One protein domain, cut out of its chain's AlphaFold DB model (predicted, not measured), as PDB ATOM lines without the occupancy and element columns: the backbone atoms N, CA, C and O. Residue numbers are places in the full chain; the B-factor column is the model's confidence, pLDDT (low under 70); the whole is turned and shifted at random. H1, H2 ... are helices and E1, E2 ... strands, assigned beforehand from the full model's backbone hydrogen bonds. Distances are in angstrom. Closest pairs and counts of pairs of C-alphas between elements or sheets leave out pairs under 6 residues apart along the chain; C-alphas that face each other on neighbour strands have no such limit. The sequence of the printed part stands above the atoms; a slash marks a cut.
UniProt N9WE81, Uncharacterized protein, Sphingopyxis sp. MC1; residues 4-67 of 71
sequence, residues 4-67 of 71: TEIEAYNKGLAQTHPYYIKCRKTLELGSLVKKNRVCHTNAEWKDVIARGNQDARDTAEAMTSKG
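Overview. This is residues 4 to 67 of the 71 residues of an uncharacterized protein of Sphingopyxis sp. MC1 (UniProt N9WE81). A two-stranded hairpin, E1 and E2, and a long helix, H2, make a V that opens from the end of E2, with a short helix, H1, near the foot of the hairpin. Residues 49 to 67, of which 49 to 66 belong to H2, stick out free. The printed part has 64 residues, with two named helices and two named strands in the order H1, E1, E2, H2; the sheet E1 - E2 is antiparallel, and the class is mixed, helices and strands. The whole is only just extended, close to loose, with a radius of gyration of the C-alphas of 16.3 A, and its flat outline spans 53 by 30 by 12 A.

Along the chain. H1, residues 4 to 10, begins at C-alpha 4 (-11.041, 11.250, -9.057) and is 9.8 A long. E1, residues 21 to 27, measures 19.7 A, and E2, residues 35 to 41, 19.8 A. H2, residues 42 to 66, is 36.4 A long and ends at C-alpha 66 (-43.862, -20.342, 6.875).

Arrangement. The closest C-alphas of H1 and E1, those of Asn 10 and Ile 21, are 6.6 A apart. H1 is apart from E2 and from H2. E1 and E2 form a hairpin, antiparallel at 155 degrees; N 24 and O 38 are 2.8 A apart, within hydrogen-bond range. The closest C-alphas of E1 and H2, those of Ile 21 and Asn 42, are 6.3 A apart. In H1 and H2 every O i to N i+4 pair is within hydrogen-bond range.

Size, cuts and confidence. The C-alphas farthest apart, those of Gly 12 and Gly 67, are 52.9 A apart. The printed part has no cut. The link E2 to H2 is tight, and those from H1 to E1 and from E1 to E2 are short. Mean pLDDT of the printed part is 85.6; residue 32 and residues 65 to 67 are under 70.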
ATOM      1  N   THR A   4     -11.450  10.254  -8.061       92.75
ATOM      2  CA  THR A   4     -11.041  11.250  -9.057       92.75
ATOM      3  C   THR A   4     -11.775  11.067 -10.384       92.75
ATOM      4  O   THR A   4     -12.234  12.039 -10.971       92.75
ATOM      5  N   GLU A   5     -11.957   9.821 -10.833       91.88
ATOM      6  CA  GLU A   5     -12.741   9.517 -12.039       91.88
ATOM      7  C   GLU A   5     -14.213   9.920 -11.878       91.88
ATOM      8  O   GLU A   5     -14.826  10.430 -12.811       91.88
ATOM      9  N   ILE A   6     -14.781   9.723 -10.684       92.06
ATOM     10  CA  ILE A   6     -16.172  10.088 -10.383       92.06
ATOM     11  C   ILE A   6     -16.341  11.605 -10.340       92.06
ATOM     12  O   ILE A   6     -17.324  12.128 -10.856       92.06
ATOM     13  N   GLU A   7     -15.389  12.318  -9.741       92.12
ATOM     14  CA  GLU A   7     -15.395  13.778  -9.714       92.12
ATOM     15  C   GLU A   7     -15.303  14.356 -11.129       92.12
ATOM     16  O   GLU A   7     -16.094  15.228 -11.484       92.12
ATOM     17  N   ALA A   8     -14.404  13.818 -11.957       95.12
ATOM     18  CA  ALA A   8     -14.279  14.208 -13.356       95.12
ATOM     19  C   ALA A   8     -15.564  13.928 -14.150       95.12
ATOM     20  O   ALA A   8     -16.000  14.785 -14.910       95.12
ATOM     21  N   TYR A   9     -16.203  12.774 -13.936       93.69
ATOM     22  CA  TYR A   9     -17.476  12.432 -14.577       93.69
ATOM     23  C   TYR A   9     -18.625  13.354 -14.140       93.69
ATOM     24  O   TYR A   9     -19.431  13.798 -14.954       93.69
ATOM     25  N   ASN A  10     -18.695  13.673 -12.848       95.25
ATOM     26  CA  ASN A  10     -19.726  14.551 -12.300       95.25
ATOM     27  C   ASN A  10     -19.497  16.029 -12.659       95.25
ATOM     28  O   ASN A  10     -20.407  16.845 -12.487       95.25
ATOM     29  N   LYS A  11     -18.305  16.399 -13.145       93.94
ATOM     30  CA  LYS A  11     -17.970  17.771 -13.532       93.94
ATOM     31  C   LYS A  11     -18.808  18.185 -14.744       93.94
ATOM     32  O   LYS A  11     -18.530  17.802 -15.873       93.94
ATOM     33  N   GLY A  12     -19.839  18.988 -14.492       91.56
ATOM     34  CA  GLY A  12     -20.806  19.435 -15.503       91.56
ATOM     35  C   GLY A  12     -22.206  18.841 -15.334       91.56
ATOM     36  O   GLY A  12     -23.138  19.297 -15.989       91.56
ATOM     37  N   LEU A  13     -22.387  17.885 -14.420       94.44
ATOM     38  CA  LEU A  13     -23.701  17.387 -14.030       94.44
ATOM     39  C   LEU A  13     -24.178  18.094 -12.761       94.44
ATOM     40  O   LEU A  13     -23.456  18.202 -11.769       94.44
ATOM     41  N   ALA A  14     -25.435  18.538 -12.762       93.19
ATOM     42  CA  ALA A  14     -26.086  18.982 -11.536       93.19
ATOM     43  C   ALA A  14     -26.222  17.806 -10.556       93.19
ATOM     44  O   ALA A  14     -26.447  16.668 -10.968       93.19
ATOM     45  N   GLN A  15     -26.173  18.071  -9.247       90.88
ATOM     46  CA  GLN A  15     -26.328  17.023  -8.224       90.88
ATOM     47  C   GLN A  15     -27.676  16.286  -8.301       90.88
ATOM     48  O   GLN A  15     -27.797  15.161  -7.823       90.88
ATOM     49  N   THR A  16     -28.691  16.912  -8.900       92.38
ATOM     50  CA  THR A  16     -30.027  16.345  -9.129       92.38
ATOM     51  C   THR A  16     -30.132  15.553 -10.432       92.38
ATOM     52  O   THR A  16     -31.152  14.907 -10.671       92.38
ATOM     53  N   HIS A  17     -29.098  15.576 -11.278       94.81
ATOM     54  CA  HIS A  17     -29.124  14.921 -12.578       94.81
ATOM     55  C   HIS A  17     -29.261  13.396 -12.416       94.81
ATOM     56  O   HIS A  17     -28.607  12.827 -11.536       94.81
ATOM     57  N   PRO A  18     -30.058  12.700 -13.249       94.88
ATOM     58  CA  PRO A  18     -30.239  11.248 -13.150       94.88
ATOM     59  C   PRO A  18     -28.927  10.458 -13.217       94.88
ATOM     60  O   PRO A  18     -28.764   9.484 -12.487       94.88
ATOM     61  N   TYR A  19     -27.975  10.912 -14.034       95.31
ATOM     62  CA  TYR A  19     -26.665  10.268 -14.177       95.31
ATOM     63  C   TYR A  19     -25.614  10.720 -13.162       95.31
ATOM     64  O   TYR A  19     -24.521  10.179 -13.165       95.31
ATOM     65  N   TYR A  20     -25.911  11.669 -12.274       96.25
ATOM     66  CA  TYR A  20     -24.941  12.085 -11.261       96.25
ATOM     67  C   TYR A  20     -24.574  10.898 -10.358       96.25
ATOM     68  O   TYR A  20     -25.457  10.270  -9.767       96.25
ATOM     69  N   ILE A  21     -23.282  10.582 -10.253       95.69
ATOM     70  CA  ILE A  21     -22.796   9.434  -9.485       95.69
ATOM     71  C   ILE A  21     -22.644   9.829  -8.021       95.69
ATOM     72  O   ILE A  21     -21.886  10.737  -7.674       95.69
ATOM     73  N   LYS A  22     -23.318   9.091  -7.139       93.69
ATOM     74  CA  LYS A  22     -23.244   9.252  -5.688       93.69
ATOM     75  C   LYS A  22     -22.693   7.985  -5.046       93.69
ATOM     76  O   LYS A  22     -23.261   6.904  -5.180       93.69
ATOM     77  N   CYS A  23     -21.609   8.126  -4.289       93.62
ATOM     78  CA  CYS A  23     -21.056   7.037  -3.491       93.62
ATOM     79  C   CYS A  23     -21.562   7.095  -2.053       93.62
ATOM     80  O   CYS A  23     -21.538   8.149  -1.418       93.62
ATOM     81  N   ARG A  24     -21.960   5.946  -1.511       90.50
ATOM     82  CA  ARG A  24     -22.290   5.765  -0.095       90.50
ATOM     83  C   ARG A  24     -21.311   4.776   0.524       90.50
ATOM     84  O   ARG A  24     -20.921   3.792  -0.103       90.50
ATOM     85  N   LYS A  25     -20.888   5.061   1.754       87.75
ATOM     86  CA  LYS A  25     -20.125   4.113   2.568       87.75
ATOM     87  C   LYS A  25     -21.122   3.288   3.368       87.75
ATOM     88  O   LYS A  25     -21.955   3.865   4.062       87.75
ATOM     89  N   THR A  26     -21.037   1.975   3.261       83.00
ATOM     90  CA  THR A  26     -21.825   1.040   4.054       83.00
ATOM     91  C   THR A  26     -20.899   0.324   5.027       83.00
ATOM     92  O   THR A  26     -19.778  -0.066   4.688       83.00
ATOM     93  N   LEU A  27     -21.350   0.227   6.275       80.12
ATOM     94  CA  LEU A  27     -20.711  -0.609   7.281       80.12
ATOM     95  C   LEU A  27     -21.281  -2.013   7.128       80.12
ATOM     96  O   LEU A  27     -22.495  -2.179   7.028       80.12
ATOM     97  N   GLU A  28     -20.405  -3.007   7.075       77.94
ATOM     98  CA  GLU A  28     -20.825  -4.402   7.085       77.94
ATOM     99  C   GLU A  28     -21.151  -4.786   8.535       77.94
ATOM    100  O   GLU A  28     -20.282  -4.741   9.409       77.94
ATOM    101  N   LEU A  29     -22.421  -5.096   8.821       73.12
ATOM    102  CA  LEU A  29     -22.858  -5.486  10.165       73.12
ATOM    103  C   LEU A  29     -22.072  -6.735  10.603       73.12
ATOM    104  O   LEU A  29     -22.041  -7.729   9.887       73.12
ATOM    105  N   GLY A  30     -21.402  -6.665  11.758       76.19
ATOM    106  CA  GLY A  30     -20.495  -7.717  12.242       76.19
ATOM    107  C   GLY A  30     -19.011  -7.502  11.914       76.19
ATOM    108  O   GLY A  30     -18.170  -8.247  12.413       76.19
ATOM    109  N   SER A  31     -18.648  -6.461  11.152       73.25
ATOM    110  CA  SER A  31     -17.251  -6.065  10.932       73.25
ATOM    111  C   SER A  31     -17.023  -4.586  11.256       73.25
ATOM    112  O   SER A  31     -17.495  -3.694  10.557       73.25
ATOM    113  N   LEU A  32     -16.224  -4.305  12.293       69.81
ATOM    114  CA  LEU A  32     -15.801  -2.935  12.641       69.81
ATOM    115  C   LEU A  32     -14.791  -2.349  11.638       69.81
ATOM    116  O   LEU A  32     -14.594  -1.134  11.578       69.81
ATOM    117  N   VAL A  33     -14.136  -3.216  10.861       72.94
ATOM    118  CA  VAL A  33     -12.993  -2.853  10.016       72.94
ATOM    119  C   VAL A  33     -13.401  -2.703   8.550       72.94
ATOM    120  O   VAL A  33     -12.912  -1.802   7.867       72.94
ATOM    121  N   LYS A  34     -14.316  -3.544   8.049       73.62
ATOM    122  CA  LYS A  34     -14.715  -3.512   6.638       73.62
ATOM    123  C   LYS A  34     -15.712  -2.386   6.372       73.62
ATOM    124  O   LYS A  34     -16.858  -2.405   6.816       73.62
ATOM    125  N   LYS A  35     -15.258  -1.393   5.604       78.62
ATOM    126  CA  LYS A  35     -16.090  -0.312   5.069       78.62
ATOM    127  C   LYS A  35     -16.220  -0.509   3.569       78.62
ATOM    128  O   LYS A  35     -15.266  -0.269   2.831       78.62
ATOM    129  N   ASN A  36     -17.403  -0.908   3.124       85.25
ATOM    130  CA  ASN A  36     -17.688  -1.059   1.707       85.25
ATOM    131  C   ASN A  36     -18.110   0.298   1.133       85.25
ATOM    132  O   ASN A  36     -18.783   1.098   1.788       85.25
ATOM    133  N   ARG A  37     -17.671   0.601  -0.090       88.25
ATOM    134  CA  ARG A  37     -18.087   1.807  -0.813       88.25
ATOM    135  C   ARG A  37     -18.858   1.384  -2.045       88.25
ATOM    136  O   ARG A  37     -18.287   0.779  -2.945       88.25
ATOM    137  N   VAL A  38     -20.130   1.753  -2.086       90.75
ATOM    138  CA  VAL A  38     -21.024   1.465  -3.205       90.75
ATOM    139  C   VAL A  38     -21.333   2.776  -3.913       90.75
ATOM    140  O   VAL A  38     -21.705   3.759  -3.270       90.75
ATOM    141  N   CYS A  39     -21.133   2.812  -5.224       93.25
ATOM    142  CA  CYS A  39     -21.344   3.992  -6.051       93.25
ATOM    143  C   CYS A  39     -22.349   3.658  -7.145       93.25
ATOM    144  O   CYS A  39     -22.149   2.695  -7.876       93.25
ATOM    145  N   HIS A  40     -23.389   4.476  -7.251       94.62
ATOM    146  CA  HIS A  40     -24.426   4.370  -8.270       94.62
ATOM    147  C   HIS A  40     -24.808   5.765  -8.747       94.62
ATOM    148  O   HIS A  40     -24.616   6.754  -8.029       94.62
ATOM    149  N   THR A  41     -25.370   5.846  -9.944       96.00
ATOM    150  CA  THR A  41     -26.052   7.046 -10.429       96.00
ATOM    151  C   THR A  41     -27.310   7.326  -9.604       96.00
ATOM    152  O   THR A  41     -27.854   6.444  -8.935       96.00
ATOM    153  N   ASN A  42     -27.805   8.561  -9.631       94.38
ATOM    154  CA  ASN A  42     -29.059   8.911  -8.961       94.38
ATOM    155  C   ASN A  42     -30.249   8.071  -9.455       94.38
ATOM    156  O   ASN A  42     -31.119   7.744  -8.651       94.38
ATOM    157  N   ALA A  43     -30.295   7.729 -10.745       94.88
ATOM    158  CA  ALA A  43     -31.312   6.844 -11.309       94.88
ATOM    159  C   ALA A  43     -31.220   5.436 -10.706       94.88
ATOM    160  O   ALA A  43     -32.182   4.956 -10.116       94.88
ATOM    161  N   GLU A  44     -30.035   4.829 -10.730       94.06
ATOM    162  CA  GLU A  44     -29.811   3.502 -10.147       94.06
ATOM    163  C   GLU A  44     -30.082   3.472  -8.639       94.06
ATOM    164  O   GLU A  44     -30.622   2.496  -8.128       94.06
ATOM    165  N   TRP A  45     -29.760   4.541  -7.903       94.31
ATOM    166  CA  TRP A  45     -30.096   4.630  -6.482       94.31
ATOM    167  C   TRP A  45     -31.602   4.579  -6.230       94.31
ATOM    168  O   TRP A  45     -32.010   4.012  -5.216       94.31
ATOM    169  N   LYS A  46     -32.428   5.147  -7.118       92.19
ATOM    170  CA  LYS A  46     -33.889   5.019  -7.009       92.19
ATOM    171  C   LYS A  46     -34.305   3.561  -7.165       92.19
ATOM    172  O   LYS A  46     -35.084   3.078  -6.348       92.19
ATOM    173  N   ASP A  47     -33.722   2.855  -8.127       92.88
ATOM    174  CA  ASP A  47     -34.034   1.447  -8.365       92.88
ATOM    175  C   ASP A  47     -33.553   0.544  -7.222       92.88
ATOM    176  O   ASP A  47     -34.263  -0.368  -6.813       92.88
ATOM    177  N   VAL A  48     -32.362   0.803  -6.671       90.50
ATOM    178  CA  VAL A  48     -31.826   0.073  -5.510       90.50
ATOM    179  C   VAL A  48     -32.732   0.253  -4.294       90.50
ATOM    180  O   VAL A  48     -33.016  -0.718  -3.599       90.50
ATOM    181  N   ILE A  49     -33.215   1.472  -4.042       88.06
ATOM    182  CA  ILE A  49     -34.141   1.743  -2.933       88.06
ATOM    183  C   ILE A  49     -35.498   1.073  -3.181       88.06
ATOM    184  O   ILE A  49     -36.062   0.481  -2.262       88.06
ATOM    185  N   ALA A  50     -36.013   1.138  -4.410       90.06
ATOM    186  CA  ALA A  50     -37.273   0.499  -4.771       90.06
ATOM    187  C   ALA A  50     -37.205  -1.027  -4.593       90.06
ATOM    188  O   ALA A  50     -38.081  -1.597  -3.946       90.06
ATOM    189  N   ARG A  51     -36.135  -1.665  -5.088       88.25
ATOM    190  CA  ARG A  51     -35.886  -3.103  -4.900       88.25
ATOM    191  C   ARG A  51     -35.723  -3.471  -3.432       88.25
ATOM    192  O   ARG A  51     -36.406  -4.372  -2.976       88.25
ATOM    193  N   GLY A  52     -34.922  -2.726  -2.667       82.19
ATOM    194  CA  GLY A  52     -34.721  -3.022  -1.245       82.19
ATOM    195  C   GLY A  52     -36.016  -2.995  -0.423       82.19
ATOM    196  O   GLY A  52     -36.182  -3.794   0.495       82.19
ATOM    197  N   ASN A  53     -36.966  -2.122  -0.770       76.81
ATOM    198  CA  ASN A  53     -38.288  -2.116  -0.141       76.81
ATOM    199  C   ASN A  53     -39.129  -3.342  -0.525       76.81
ATOM    200  O   ASN A  53     -39.881  -3.839   0.313       76.81
ATOM    201  N   GLN A  54     -39.022  -3.808  -1.771       80.12
ATOM    202  CA  GLN A  54     -39.697  -5.023  -2.222       80.12
ATOM    203  C   GLN A  54     -39.100  -6.259  -1.542       80.12
ATOM    204  O   GLN A  54     -39.841  -7.011  -0.922       80.12
ATOM    205  N   ASP A  55     -37.773  -6.392  -1.528       77.38
ATOM    206  CA  ASP A  55     -37.067  -7.506  -0.885       77.38
ATOM    207  C   ASP A  55     -37.428  -7.626   0.609       77.38
ATOM    208  O   ASP A  55     -37.587  -8.726   1.147       77.38
ATOM    209  N   ALA A  56     -37.596  -6.490   1.299       71.19
ATOM    210  CA  ALA A  56     -38.022  -6.460   2.697       71.19
ATOM    211  C   ALA A  56     -39.457  -6.983   2.889       71.19
ATOM    212  O   ALA A  56     -39.724  -7.700   3.856       71.19
ATOM    213  N   ARG A  57     -40.372  -6.641   1.973       78.56
ATOM    214  CA  ARG A  57     -41.753  -7.147   1.984       78.56
ATOM    215  C   ARG A  57     -41.787  -8.635   1.679       78.56
ATOM    216  O   ARG A  57     -42.349  -9.382   2.472       78.56
ATOM    217  N   ASP A  58     -41.102  -9.064   0.625       79.06
ATOM    218  CA  ASP A  58     -41.028 -10.468   0.222       79.06
ATOM    219  C   ASP A  58     -40.441 -11.333   1.348       79.06
ATOM    220  O   ASP A  58     -40.925 -12.428   1.626       79.06
ATOM    221  N   THR A  59     -39.439 -10.819   2.070       78.12
ATOM    222  CA  THR A  59     -38.879 -11.496   3.249       78.12
ATOM    223  C   THR A  59     -39.910 -11.616   4.375       78.12
ATOM    224  O   THR A  59     -40.060 -12.690   4.958       78.12
ATOM    225  N   ALA A  60     -40.642 -10.543   4.688       79.56
ATOM    226  CA  ALA A  60     -41.684 -10.573   5.715       79.56
ATOM    227  C   ALA A  60     -42.835 -11.528   5.346       79.56
ATOM    228  O   ALA A  60     -43.311 -12.287   6.194       79.56
ATOM    229  N   GLU A  61     -43.245 -11.549   4.079       80.12
ATOM    230  CA  GLU A  61     -44.249 -12.472   3.541       80.12
ATOM    231  C   GLU A  61     -43.759 -13.928   3.572       80.12
ATOM    232  O   GLU A  61     -44.486 -14.822   4.011       80.12
ATOM    233  N   ALA A  62     -42.504 -14.189   3.199       79.31
ATOM    234  CA  ALA A  62     -41.896 -15.517   3.279       79.31
ATOM    235  C   ALA A  62     -41.795 -16.034   4.728       79.31
ATOM    236  O   ALA A  62     -41.964 -17.229   4.978       79.31
ATOM    237  N   MET A  63     -41.541 -15.153   5.696       77.62
ATOM    238  CA  MET A  63     -41.517 -15.511   7.120       77.62
ATOM    239  C   MET A  63     -42.927 -15.756   7.677       77.62
ATOM    240  O   MET A  63     -43.126 -16.688   8.452       77.62
ATOM    241  N   THR A  64     -43.913 -14.966   7.247       76.56
ATOM    242  CA  THR A  64     -45.316 -15.102   7.681       76.56
ATOM    243  C   THR A  64     -45.969 -16.357   7.094       76.56
ATOM    244  O   THR A  64     -46.647 -17.099   7.806       76.56
ATOM    245  N   SER A  65     -45.715 -16.652   5.816       68.31
ATOM    246  CA  SER A  65     -46.243 -17.843   5.135       68.31
ATOM    247  C   SER A  65     -45.704 -19.149   5.724       68.31
ATOM    248  O   SER A  65     -46.451 -20.116   5.841       68.31
ATOM    249  N   LYS A  66     -44.447 -19.175   6.187       59.31
ATOM    250  CA  LYS A  66     -43.862 -20.342   6.875       59.31
ATOM    251  C   LYS A  66     -44.329 -20.515   8.326       59.31
ATOM    252  O   LYS A  66     -44.144 -21.592   8.883       59.31
ATOM    253  N   GLY A  67     -44.944 -19.497   8.930       57.69
ATOM    254  CA  GLY A  67     -45.542 -19.569  10.268       57.69
ATOM    255  C   GLY A  67     -46.967 -20.140  10.307       57.69
ATOM    256  O   GLY A  67     -47.466 -20.415  11.392       57.69
TER     257      GLY A  67